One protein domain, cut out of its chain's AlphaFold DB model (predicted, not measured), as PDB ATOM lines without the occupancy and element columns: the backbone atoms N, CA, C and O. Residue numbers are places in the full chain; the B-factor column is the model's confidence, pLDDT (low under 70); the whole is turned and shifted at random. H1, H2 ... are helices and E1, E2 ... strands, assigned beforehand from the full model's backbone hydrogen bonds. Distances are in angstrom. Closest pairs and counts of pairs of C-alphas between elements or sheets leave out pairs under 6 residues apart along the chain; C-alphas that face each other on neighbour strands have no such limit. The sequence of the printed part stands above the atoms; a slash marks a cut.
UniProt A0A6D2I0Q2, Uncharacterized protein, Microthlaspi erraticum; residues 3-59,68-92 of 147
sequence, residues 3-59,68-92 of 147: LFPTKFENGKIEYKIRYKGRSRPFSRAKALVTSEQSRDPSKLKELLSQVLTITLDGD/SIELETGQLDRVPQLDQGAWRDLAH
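Overview. This is residues 3 to 59 and 68 to 92 of the 147 residues of an uncharacterized protein of Microthlaspi erraticum (UniProt A0A6D2I0Q2). A twisted sheet of three strands, E1 to E3, has a ribbon of two strands, E4 and E5, packed on it through E4 near the start of E1. Three short helices, H1, H2 and H3, gather at one end of the strands, and the link residues 19 to 27 and residues 55 to 59 make the other end. The printed part has 82 residues in the order E1 E2 E3 H1 H2 E4 E5 H3, mixed helices and strands; both sheets, E1 - E2 - E3 and E4 - E5, are antiparallel. The whole is only just compact, close to loose, with a radius of gyration of the C-alphas of 13.7 A, and elongated, spanning 44 by 24 by 23 A.

Arrangement. E1, residues 3 to 9, E2, residues 12 to 18, and E3, residues 28 to 32, form a meander, each strand the antiparallel neighbour of the one before. E1 and E2 are a hairpin at 155 degrees, with N 6 and O 14 within hydrogen-bond range at 2.8 A. E2 and E3 are a hairpin at 149 degrees, with N 15 and O 29 at 2.8 A. The sheet is only just strongly twisted, its C-alphas up to 4.4 A off the best plane. E4, residues 50 to 54, has 9 pairs of C-alphas within 8 A of E1, the closest being those of Leu 3 and Leu 52, 5.1 A. E2 and E4 are near each other. E5, residues 71 to 75, is the antiparallel neighbour of E4 at 151 degrees, with N 51 and O 74 at 2.8 A; it is apart from E1. H2, residues 41 to 48, is on the three-stranded sheet at a height over the sheet of 10.7 A, over E1 and along the strands, at 12 degrees to E1 on the local plane; their closest C-alphas are those of Pro 5 and Leu 48, 5.7 A. H1, residues 35 to 39, is not on that sheet; H1 and H2 only just touch, and only at the corner, with 3 pairs of C-alphas within 8 A, the closest being Ser 38 and Leu 44, 5.8 A. H3, residues 84 to 91, only grazes the sheet with residues 86 to 90; it is close to H2 but not clearly touching, with the closest C-alphas, of Pro 41 and Ala 91, at 5.6 A. H2 and H3 run opposite ways at a steep tilt of 68 degrees, only just short of about perpendicular. Every O i to N i+4 pair is within hydrogen-bond range in H1, H2 and H3.

Along the chain. E1 begins at C-alpha 3 (-38.216, 16.468, -10.692) and is 16.8 A long; E2 is 19.2 A, E3 13.8 A, E4 12.6 A and E5 13.1 A. H2 is 10.4 A long, H1 6.3 A, and H3, 11.0 A, ends at C-alpha 91 (-35.150, 27.028, -31.277).

Size, cuts and confidence. The two C-alphas farthest apart, of Asp 59 and Gly 85, are 44.6 A apart. Residues 60 to 67 are not printed, and C-alphas 59 and 68 are 12.3 A apart across the cut, in the link from E4 to E5. Of the links printed whole, E2 to E3 and E5 to H3 are short and the others tight. The mean pLDDT of the printed part is 72.9; 31 residues are under 70, among them 77 to 92, and H3 averages 54.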
ATOM      1  N   LEU A   3     -38.160  15.204  -9.971       87.88
ATOM      2  CA  LEU A   3     -38.216  16.468 -10.692       87.88
ATOM      3  C   LEU A   3     -38.830  16.245 -12.073       87.88
ATOM      4  O   LEU A   3     -38.375  15.396 -12.837       87.88
ATOM      5  N   PHE A   4     -39.855  17.032 -12.388       86.81
ATOM      6  CA  PHE A   4     -40.561  16.994 -13.664       86.81
ATOM      7  C   PHE A   4     -40.303  18.301 -14.402       86.81
ATOM      8  O   PHE A   4     -40.721  19.340 -13.883       86.81
ATOM      9  N   PRO A   5     -39.633  18.291 -15.561       85.56
ATOM     10  CA  PRO A   5     -39.450  19.507 -16.343       85.56
ATOM     11  C   PRO A   5     -40.817  20.077 -16.737       85.56
ATOM     12  O   PRO A   5     -41.757  19.335 -17.020       85.56
ATOM     13  N   THR A   6     -40.957  21.401 -16.709       84.25
ATOM     14  CA  THR A   6     -42.210  22.086 -17.063       84.25
ATOM     15  C   THR A   6     -42.033  23.131 -18.149       84.25
ATOM     16  O   THR A   6     -42.915  23.275 -18.987       84.25
ATOM     17  N   LYS A   7     -40.923  23.877 -18.138       81.00
ATOM     18  CA  LYS A   7     -40.625  24.892 -19.157       81.00
ATOM     19  C   LYS A   7     -39.127  25.151 -19.268       81.00
ATOM     20  O   LYS A   7     -38.409  24.953 -18.290       81.00
ATOM     21  N   PHE A   8     -38.681  25.641 -20.421       84.00
ATOM     22  CA  PHE A   8     -37.355  26.232 -20.604       84.00
ATOM     23  C   PHE A   8     -37.511  27.713 -20.939       84.00
ATOM     24  O   PHE A   8     -38.367  28.074 -21.736       84.00
ATOM     25  N   GLU A   9     -36.706  28.570 -20.321       81.75
ATOM     26  CA  GLU A   9     -36.748  30.018 -20.521       81.75
ATOM     27  C   GLU A   9     -35.377  30.619 -20.190       81.75
ATOM     28  O   GLU A   9     -34.793  30.301 -19.153       81.75
ATOM     29  N   ASN A  10     -34.843  31.475 -21.068       80.00
ATOM     30  CA  ASN A  10     -33.562  32.176 -20.885       80.00
ATOM     31  C   ASN A  10     -32.388  31.253 -20.487       80.00
ATOM     32  O   ASN A  10     -31.609  31.583 -19.590       80.00
ATOM     33  N   GLY A  11     -32.270  30.074 -21.108       80.06
ATOM     34  CA  GLY A  11     -31.202  29.127 -20.769       80.06
ATOM     35  C   GLY A  11     -31.444  28.348 -19.474       80.06
ATOM     36  O   GLY A  11     -30.512  27.749 -18.944       80.06
ATOM     37  N   LYS A  12     -32.661  28.378 -18.918       85.44
ATOM     38  CA  LYS A  12     -32.993  27.723 -17.650       85.44
ATOM     39  C   LYS A  12     -34.166  26.778 -17.817       85.44
ATOM     40  O   LYS A  12     -35.205  27.183 -18.329       85.44
ATOM     41  N   ILE A  13     -34.037  25.559 -17.304       85.69
ATOM     42  CA  ILE A  13     -35.169  24.637 -17.175       85.69
ATOM     43  C   ILE A  13     -35.797  24.824 -15.809       85.69
ATOM     44  O   ILE A  13     -35.114  24.845 -14.789       85.69
ATOM     45  N   GLU A  14     -37.115  24.924 -15.794       87.81
ATOM     46  CA  GLU A  14     -37.916  24.856 -14.592       87.81
ATOM     47  C   GLU A  14     -38.443  23.442 -14.377       87.81
ATOM     48  O   GLU A  14     -39.004  22.832 -15.287       87.81
ATOM     49  N   TYR A  15     -38.298  22.956 -13.149       88.19
ATOM     50  CA  TYR A  15     -38.774  21.654 -12.714       88.19
ATOM     51  C   TYR A  15     -39.814  21.808 -11.613       88.19
ATOM     52  O   TYR A  15     -39.603  22.534 -10.639       88.19
ATOM     53  N   LYS A  16     -40.912  21.064 -11.716       88.25
ATOM     54  CA  LYS A  16     -41.858  20.828 -10.626       88.25
ATOM     55  C   LYS A  16     -41.385  19.646  -9.797       88.25
ATOM     56  O   LYS A  16     -41.098  18.576 -10.331       88.25
ATOM     57  N   ILE A  17     -41.359  19.814  -8.482       88.12
ATOM     58  CA  ILE A  17     -40.830  18.799  -7.574       88.12
ATOM     59  C   ILE A  17     -41.968  18.015  -6.940       88.12
ATOM     60  O   ILE A  17     -42.914  18.575  -6.379       88.12
ATOM     61  N   ARG A  18     -41.857  16.692  -7.003       84.88
ATOM     62  CA  ARG A  18     -42.693  15.749  -6.270       84.88
ATOM     63  C   ARG A  18     -41.847  15.095  -5.185       84.88
ATOM     64  O   ARG A  18     -40.936  14.315  -5.457       84.88
ATOM     65  N   TYR A  19     -42.171  15.413  -3.939       84.44
ATOM     66  CA  TYR A  19     -41.603  14.739  -2.777       84.44
ATOM     67  C   TYR A  19     -42.408  13.478  -2.487       84.44
ATOM     68  O   TYR A  19     -43.638  13.490  -2.541       84.44
ATOM     69  N   LYS A  20     -41.703  12.394  -2.169       74.06
ATOM     70  CA  LYS A  20     -42.283  11.233  -1.499       74.06
ATOM     71  C   LYS A  20     -41.981  11.423  -0.011       74.06
ATOM     72  O   LYS A  20     -40.812  11.422   0.354       74.06
ATOM     73  N   GLY A  21     -42.993  11.695   0.814       73.88
ATOM     74  CA  GLY A  21     -42.821  11.961   2.252       73.88
ATOM     75  C   GLY A  21     -43.630  13.156   2.769       73.88
ATOM     76  O   GLY A  21     -44.379  13.781   2.020       73.88
ATOM     77  N   ARG A  22     -43.500  13.459   4.071       65.50
ATOM     78  CA  ARG A  22     -44.286  14.513   4.749       65.50
ATOM     79  C   ARG A  22     -43.726  15.930   4.571       65.50
ATOM     80  O   ARG A  22     -44.476  16.886   4.733       65.50
ATOM     81  N   SER A  23     -42.440  16.085   4.248       64.94
ATOM     82  CA  SER A  23     -41.811  17.396   4.051       64.94
ATOM     83  C   SER A  23     -41.877  17.838   2.585       64.94
ATOM     84  O   SER A  23     -41.682  17.050   1.659       64.94
ATOM     85  N   ARG A  24     -42.178  19.124   2.370       65.06
ATOM     86  CA  ARG A  24     -42.205  19.778   1.049       65.06
ATOM     87  C   ARG A  24     -41.504  21.137   1.133       65.06
ATOM     88  O   ARG A  24     -42.180  22.160   1.089       65.06
ATOM     89  N   PRO A  25     -40.173  21.167   1.303       67.00
ATOM     90  CA  PRO A  25     -39.454  22.417   1.544       67.00
ATOM     91  C   PRO A  25     -39.543  23.407   0.366       67.00
ATOM     92  O   PRO A  25     -39.458  24.609   0.579       67.00
ATOM     93  N   PHE A  26     -39.757  22.936  -0.868       75.38
ATOM     94  CA  PHE A  26     -39.998  23.776  -2.047       75.38
ATOM     95  C   PHE A  26     -40.802  23.000  -3.102       75.38
ATOM     96  O   PHE A  26     -40.848  21.776  -3.080       75.38
ATOM     97  N   SER A  27     -41.508  23.684  -4.005       80.56
ATOM     98  CA  SER A  27     -42.357  23.037  -5.029       80.56
ATOM     99  C   SER A  27     -41.760  23.070  -6.436       80.56
ATOM    100  O   SER A  27     -42.216  22.327  -7.311       80.56
ATOM    101  N   ARG A  28     -40.747  23.918  -6.655       83.69
ATOM    102  CA  ARG A  28     -40.104  24.180  -7.947       83.69
ATOM    103  C   ARG A  28     -38.596  24.345  -7.787       83.69
ATOM    104  O   ARG A  28     -38.149  24.874  -6.775       83.69
ATOM    105  N   ALA A  29     -37.843  23.951  -8.808       85.94
ATOM    106  CA  ALA A  29     -36.411  24.203  -8.945       85.94
ATOM    107  C   ALA A  29     -36.105  24.733 -10.348       85.94
ATOM    108  O   ALA A  29     -36.876  24.512 -11.281       85.94
ATOM    109  N   LYS A  30     -34.979  25.431 -10.497       86.62
ATOM    110  CA  LYS A  30     -34.469  25.864 -11.800       86.62
ATOM    111  C   LYS A  30     -33.051  25.341 -11.990       86.62
ATOM    112  O   LYS A  30     -32.239  25.490 -11.083       86.62
ATOM    113  N   ALA A  31     -32.767  24.775 -13.157       85.12
ATOM    114  CA  ALA A  31     -31.423  24.379 -13.564       85.12
ATOM    115  C   ALA A  31     -30.947  25.266 -14.712       85.12
ATOM    116  O   ALA A  31     -31.733  25.613 -15.596       85.12
ATOM    117  N   LEU A  32     -29.669  25.633 -14.694       86.06
ATOM    118  CA  LEU A  32     -29.026  26.287 -15.828       86.06
ATOM    119  C   LEU A  32     -28.690  25.230 -16.878       86.06
ATOM    120  O   LEU A  32     -28.183  24.161 -16.544       86.06
ATOM    121  N   VAL A  33     -28.946  25.545 -18.138       81.75
ATOM    122  CA  VAL A  33     -28.558  24.724 -19.280       81.75
ATOM    123  C   VAL A  33     -27.386  25.404 -19.961       81.75
ATOM    124  O   VAL A  33     -27.406  26.614 -20.192       81.75
ATOM    125  N   THR A  34     -26.343  24.636 -20.261       79.94
ATOM    126  CA  THR A  34     -25.179  25.163 -20.973       79.94
ATOM    127  C   THR A  34     -25.596  25.645 -22.363       79.94
ATOM    128  O   THR A  34     -26.446  25.040 -23.017       79.94
ATOM    129  N   SER A  35     -24.990  26.735 -22.844       67.44
ATOM    130  CA  SER A  35     -25.345  27.332 -24.143       67.44
ATOM    131  C   SER A  35     -25.179  26.376 -25.330       67.44
ATOM    132  O   SER A  35     -25.764  26.590 -26.386       67.44
ATOM    133  N   GLU A  36     -24.388  25.318 -25.169       72.44
ATOM    134  CA  GLU A  36     -24.219  24.258 -26.163       72.44
ATOM    135  C   GLU A  36     -25.417  23.301 -26.216       72.44
ATOM    136  O   GLU A  36     -25.888  22.963 -27.299       72.44
ATOM    137  N   GLN A  37     -25.972  22.934 -25.057       68.81
ATOM    138  CA  GLN A  37     -27.185  22.115 -24.951       68.81
ATOM    139  C   GLN A  37     -28.435  22.888 -25.408       68.81
ATOM    140  O   GLN A  37     -29.378  22.289 -25.918       68.81
ATOM    141  N   SER A  38     -28.450  24.220 -25.256       69.69
ATOM    142  CA  SER A  38     -29.591  25.056 -25.656       69.69
ATOM    143  C   SER A  38     -29.653  25.390 -27.149       69.69
ATOM    144  O   SER A  38     -30.697  25.836 -27.610       69.69
ATOM    145  N   ARG A  39     -28.547  25.254 -27.895       75.44
ATOM    146  CA  ARG A  39     -28.498  25.562 -29.341       75.44
ATOM    147  C   ARG A  39     -29.134  24.472 -30.194       75.44
ATOM    148  O   ARG A  39     -29.732  24.777 -31.218       75.44
ATOM    149  N   ASP A  40     -28.992  23.220 -29.772       79.94
ATOM    150  CA  ASP A  40     -29.578  22.076 -30.459       79.94
ATOM    151  C   ASP A  40     -30.996  21.811 -29.932       79.94
ATOM    152  O   ASP A  40     -31.152  21.346 -28.796       79.94
ATOM    153  N   PRO A  41     -32.052  22.013 -30.741       75.06
ATOM    154  CA  PRO A  41     -33.423  21.763 -30.301       75.06
ATOM    155  C   PRO A  41     -33.658  20.290 -29.936       75.06
ATOM    156  O   PRO A  41     -34.451  19.994 -29.044       75.06
ATOM    157  N   SER A  42     -32.940  19.361 -30.575       80.56
ATOM    158  CA  SER A  42     -33.002  17.927 -30.271       80.56
ATOM    159  C   SER A  42     -32.452  17.603 -28.882       80.56
ATOM    160  O   SER A  42     -33.089  16.859 -28.141       80.56
ATOM    161  N   LYS A  43     -31.319  18.208 -28.500       80.81
ATOM    162  CA  LYS A  43     -30.714  18.031 -27.171       80.81
ATOM    163  C   LYS A  43     -31.588  18.634 -26.080       80.81
ATOM    164  O   LYS A  43     -31.834  18.008 -25.053       80.81
ATOM    165  N   LEU A  44     -32.132  19.824 -26.335       80.06
ATOM    166  CA  LEU A  44     -33.069  20.463 -25.419       80.06
ATOM    167  C   LEU A  44     -34.344  19.626 -25.234       80.06
ATOM    168  O   LEU A  44     -34.830  19.471 -24.113       80.06
ATOM    169  N   LYS A  45     -34.877  19.056 -26.319       78.50
ATOM    170  CA  LYS A  45     -36.035  18.158 -26.270       78.50
ATOM    171  C   LYS A  45     -35.735  16.892 -25.474       78.50
ATOM    172  O   LYS A  45     -36.570  16.489 -24.670       78.50
ATOM    173  N   GLU A  46     -34.569  16.287 -25.670       82.12
ATOM    174  CA  GLU A  46     -34.130  15.118 -24.906       82.12
ATOM    175  C   GLU A  46     -34.063  15.435 -23.406       82.12
ATOM    176  O   GLU A  46     -34.662  14.730 -22.598       82.12
ATOM    177  N   LEU A  47     -33.463  16.569 -23.043       81.25
ATOM    178  CA  LEU A  47     -33.342  17.027 -21.659       81.25
ATOM    179  C   LEU A  47     -34.702  17.327 -21.000       81.25
ATOM    180  O   LEU A  47     -34.913  17.036 -19.824       81.25
ATOM    181  N   LEU A  48     -35.654  17.879 -21.756       83.06
ATOM    182  CA  LEU A  48     -37.029  18.115 -21.296       83.06
ATOM    183  C   LEU A  48     -37.894  16.846 -21.306       83.06
ATOM    184  O   LEU A  48     -38.962  16.822 -20.694       83.06
ATOM    185  N   SER A  49     -37.444  15.790 -21.982       82.44
ATOM    186  CA  SER A  49     -38.070  14.469 -21.957       82.44
ATOM    187  C   SER A  49     -37.597  13.621 -20.772       82.44
ATOM    188  O   SER A  49     -38.151  12.545 -20.544       82.44
ATOM    189  N   GLN A  50     -36.596  14.077 -20.016       83.25
ATOM    190  CA  GLN A  50     -36.044  13.357 -18.872       83.25
ATOM    191  C   GLN A  50     -36.746  13.757 -17.566       83.25
ATOM    192  O   GLN A  50     -36.874  14.932 -17.222       83.25
ATOM    193  N   VAL A  51     -37.175  12.758 -16.797       82.69
ATOM    194  CA  VAL A  51     -37.497  12.892 -15.373       82.69
ATOM    195  C   VAL A  51     -36.237  12.637 -14.575       82.69
ATOM    196  O   VAL A  51     -35.583  11.618 -14.770       82.69
ATOM    197  N   LEU A  52     -35.938  13.526 -13.634       83.12
ATOM    198  CA  LEU A  52     -34.777  13.382 -12.765       83.12
ATOM    199  C   LEU A  52     -35.215  12.945 -11.365       83.12
ATOM    200  O   LEU A  52     -36.000  13.629 -10.701       83.12
ATOM    201  N   THR A  53     -34.704  11.811 -10.898       81.62
ATOM    202  CA  THR A  53     -34.879  11.343  -9.524       81.62
ATOM    203  C   THR A  53     -33.599  11.612  -8.752       81.62
ATOM    204  O   THR A  53     -32.523  11.188  -9.153       81.62
ATOM    205  N   ILE A  54     -33.729  12.343  -7.643       77.62
ATOM    206  CA  ILE A  54     -32.614  12.659  -6.746       77.62
ATOM    207  C   ILE A  54     -32.904  12.034  -5.390       77.62
ATOM    208  O   ILE A  54     -33.938  12.331  -4.774       77.62
ATOM    209  N   THR A  55     -31.983  11.219  -4.899       77.38
ATOM    210  CA  THR A  55     -32.000  10.712  -3.527       77.38
ATOM    211  C   THR A  55     -31.063  11.575  -2.692       77.38
ATOM    212  O   THR A  55     -29.897  11.728  -3.029       77.38
ATOM    213  N   LEU A  56     -31.593  12.201  -1.640       71.00
ATOM    214  CA  LEU A  56     -30.781  12.919  -0.661       71.00
ATOM    215  C   LEU A  56     -30.744  12.049   0.587       71.00
ATOM    216  O   LEU A  56     -31.755  11.968   1.288       71.00
ATOM    217  N   ASP A  57     -29.626  11.370   0.811       65.69
ATOM    218  CA  ASP A  57     -29.384  10.681   2.071       65.69
ATOM    219  C   ASP A  57     -28.891  11.703   3.102       65.69
ATOM    220  O   ASP A  57     -28.054  12.560   2.813       65.69
ATOM    221  N   GLY A  58     -29.543  11.722   4.260       60.59
ATOM    222  CA  GLY A  58     -29.469  12.812   5.228       60.59
ATOM    223  C   GLY A  58     -28.283  12.718   6.178       60.59
ATOM    224  O   GLY A  58     -28.473  13.001   7.361       60.59
ATOM    225  N   ASP A  59     -27.097  12.333   5.706       51.25
ATOM    226  CA  ASP A  59     -25.922  12.283   6.569       51.25
ATOM    227  C   ASP A  59     -25.326  13.683   6.776       51.25
ATOM    228  O   ASP A  59     -24.821  14.375   5.889       51.25
ATOM    229  N   SER A  68     -21.546  13.319  -3.949       51.16
ATOM    230  CA  SER A  68     -21.960  12.520  -5.100       51.16
ATOM    231  C   SER A  68     -23.469  12.280  -5.018       51.16
ATOM    232  O   SER A  68     -23.955  11.408  -4.301       51.16
ATOM    233  N   ILE A  69     -24.231  13.135  -5.697       59.56
ATOM    234  CA  ILE A  69     -25.671  12.967  -5.858       59.56
ATOM    235  C   ILE A  69     -25.901  11.852  -6.880       59.56
ATOM    236  O   ILE A  69     -25.505  11.970  -8.036       59.56
ATOM    237  N   GLU A  70     -26.535  10.761  -6.463       58.12
ATOM    238  CA  GLU A  70     -26.958   9.711  -7.392       58.12
ATOM    239  C   GLU A  70     -28.120  10.267  -8.229       58.12
ATOM    240  O   GLU A  70     -29.211  10.551  -7.715       58.12
ATOM    241  N   LEU A  71     -27.847  10.510  -9.513       64.38
ATOM    242  CA  LEU A  71     -28.797  11.058 -10.476       64.38
ATOM    243  C   LEU A  71     -29.336   9.928 -11.346       64.38
ATOM    244  O   LEU A  71     -28.665   9.477 -12.271       64.38
ATOM    245  N   GLU A  72     -30.567   9.501 -11.085       69.50
ATOM    246  CA  GLU A  72     -31.257   8.555 -11.961       69.50
ATOM    247  C   GLU A  72     -32.220   9.318 -12.883       69.50
ATOM    248  O   GLU A  72     -33.174   9.957 -12.420       69.50
ATOM    249  N   THR A  73     -31.969   9.275 -14.195       72.44
ATOM    250  CA  THR A  73     -32.842   9.872 -15.217       72.44
ATOM    251  C   THR A  73     -33.749   8.816 -15.842       72.44
ATOM    252  O   THR A  73     -33.264   7.844 -16.415       72.44
ATOM    253  N   GLY A  74     -35.063   9.022 -15.784       78.75
ATOM    254  CA  GLY A  74     -36.054   8.216 -16.501       78.75
ATOM    255  C   GLY A  74     -36.597   8.949 -17.726       78.75
ATOM    256  O   GLY A  74     -36.698  10.174 -17.721       78.75
ATOM    257  N   GLN A  75     -36.987   8.222 -18.772       75.88
ATOM    258  CA  GLN A  75     -37.613   8.819 -19.954       75.88
ATOM    259  C   GLN A  75     -39.122   9.004 -19.740       75.88
ATOM    260  O   GLN A  75     -39.822   8.076 -19.333       75.88
ATOM    261  N   LEU A  76     -39.639  10.197 -20.030       71.00
ATOM    262  CA  LEU A  76     -41.075  10.429 -20.138       71.00
ATOM    263  C   LEU A  76     -41.580   9.953 -21.504       71.00
ATOM    264  O   LEU A  76     -41.099  10.409 -22.535       71.00
ATOM    265  N   ASP A  77     -42.600   9.092 -21.501       65.31
ATOM    266  CA  ASP A  77     -43.332   8.668 -22.709       65.31
ATOM    267  C   ASP A  77     -43.990   9.860 -23.432       65.31
ATOM    268  O   ASP A  77     -44.112   9.903 -24.655       65.31
ATOM    269  N   ARG A  78     -44.353  10.887 -22.657       60.22
ATOM    270  CA  ARG A  78     -44.884  12.156 -23.150       60.22
ATOM    271  C   ARG A  78     -44.088  13.310 -22.568       60.22
ATOM    272  O   ARG A  78     -44.157  13.573 -21.367       60.22
ATOM    273  N   VAL A  79     -43.370  14.017 -23.436       60.34
ATOM    274  CA  VAL A  79     -42.762  15.312 -23.108       60.34
ATOM    275  C   VAL A  79     -43.883  16.234 -22.602       60.34
ATOM    276  O   VAL A  79     -44.963  16.230 -23.206       60.34
ATOM    277  N   PRO A  80     -43.694  16.983 -21.497       60.50
ATOM    278  CA  PRO A  80     -44.672  17.972 -21.050       60.50
ATOM    279  C   PRO A  80     -45.105  18.828 -22.242       60.50
ATOM    280  O   PRO A  80     -44.270  19.192 -23.071       60.50
ATOM    281  N   GLN A  81     -46.411  19.098 -22.331       52.38
ATOM    282  CA  GLN A  81     -47.057  19.866 -23.396       52.38
ATOM    283  C   GLN A  81     -46.603  21.336 -23.337       52.38
ATOM    284  O   GLN A  81     -47.373  22.241 -23.036       52.38
ATOM    285  N   LEU A  82     -45.320  21.582 -23.583       57.59
ATOM    286  CA  LEU A  82     -44.887  22.810 -24.207       57.59
ATOM    287  C   LEU A  82     -45.566  22.798 -25.576       57.59
ATOM    288  O   LEU A  82     -45.355  21.881 -26.374       57.59
ATOM    289  N   ASP A  83     -46.466  23.749 -25.787       54.22
ATOM    290  CA  ASP A  83     -47.150  23.920 -27.059       54.22
ATOM    291  C   ASP A  83     -46.114  24.011 -28.192       54.22
ATOM    292  O   ASP A  83     -45.034  24.574 -27.999       54.22
ATOM    293  N   GLN A  84     -46.400  23.437 -29.362       50.91
ATOM    294  CA  GLN A  84     -45.477  23.443 -30.504       50.91
ATOM    295  C   GLN A  84     -45.000  24.863 -30.871       50.91
ATOM    296  O   GLN A  84     -43.892  25.003 -31.385       50.91
ATOM    297  N   GLY A  85     -45.774  25.909 -30.548       53.69
ATOM    298  CA  GLY A  85     -45.345  27.306 -30.634       53.69
ATOM    299  C   GLY A  85     -44.190  27.654 -29.690       53.69
ATOM    300  O   GLY A  85     -43.190  28.204 -30.139       53.69
ATOM    301  N   ALA A  86     -44.252  27.226 -28.425       53.62
ATOM    302  CA  ALA A  86     -43.201  27.476 -27.437       53.62
ATOM    303  C   ALA A  86     -41.859  26.853 -27.854       53.62
ATOM    304  O   ALA A  86     -40.817  27.472 -27.678       53.62
ATOM    305  N   TRP A  87     -41.870  25.663 -28.469       54.06
ATOM    306  CA  TRP A  87     -40.658  25.030 -29.015       54.06
ATOM    307  C   TRP A  87     -40.038  25.807 -30.179       54.06
ATOM    308  O   TRP A  87     -38.819  25.795 -30.344       54.06
ATOM    309  N   ARG A  88     -40.860  26.481 -30.991       54.53
ATOM    310  CA  ARG A  88     -40.386  27.298 -32.117       54.53
ATOM    311  C   ARG A  88     -39.722  28.582 -31.619       54.53
ATOM    312  O   ARG A  88     -38.658  28.923 -32.129       54.53
ATOM    313  N   ASP A  89     -40.275  29.212 -30.584       55.78
ATOM    314  CA  ASP A  89     -39.653  30.348 -29.880       55.78
ATOM    315  C   ASP A  89     -38.384  29.956 -29.096       55.78
ATOM    316  O   ASP A  89     -37.532  30.791 -28.809       55.78
ATOM    317  N   LEU A  90     -38.227  28.672 -28.760       55.31
ATOM    318  CA  LEU A  90     -37.038  28.131 -28.093       55.31
ATOM    319  C   LEU A  90     -35.869  27.868 -29.055       55.31
ATOM    320  O   LEU A  90     -34.715  28.069 -28.683       55.31
ATOM    321  N   ALA A  91     -36.156  27.399 -30.274       53.28
ATOM    322  CA  ALA A  91     -35.150  27.028 -31.277       53.28
ATOM    323  C   ALA A  91     -34.652  28.222 -32.110       53.28
ATOM    324  O   ALA A  91     -33.524  28.220 -32.601       53.28
ATOM    325  N   HIS A  92     -35.481  29.252 -32.257       43.62
ATOM    326  CA  HIS A  92     -35.090  30.522 -32.848       43.62
ATOM    327  C   HIS A  92     -35.003  31.527 -31.710       43.62
ATOM    328  O   HIS A  92     -36.026  31.856 -31.129       43.62
TER     329      HIS A  92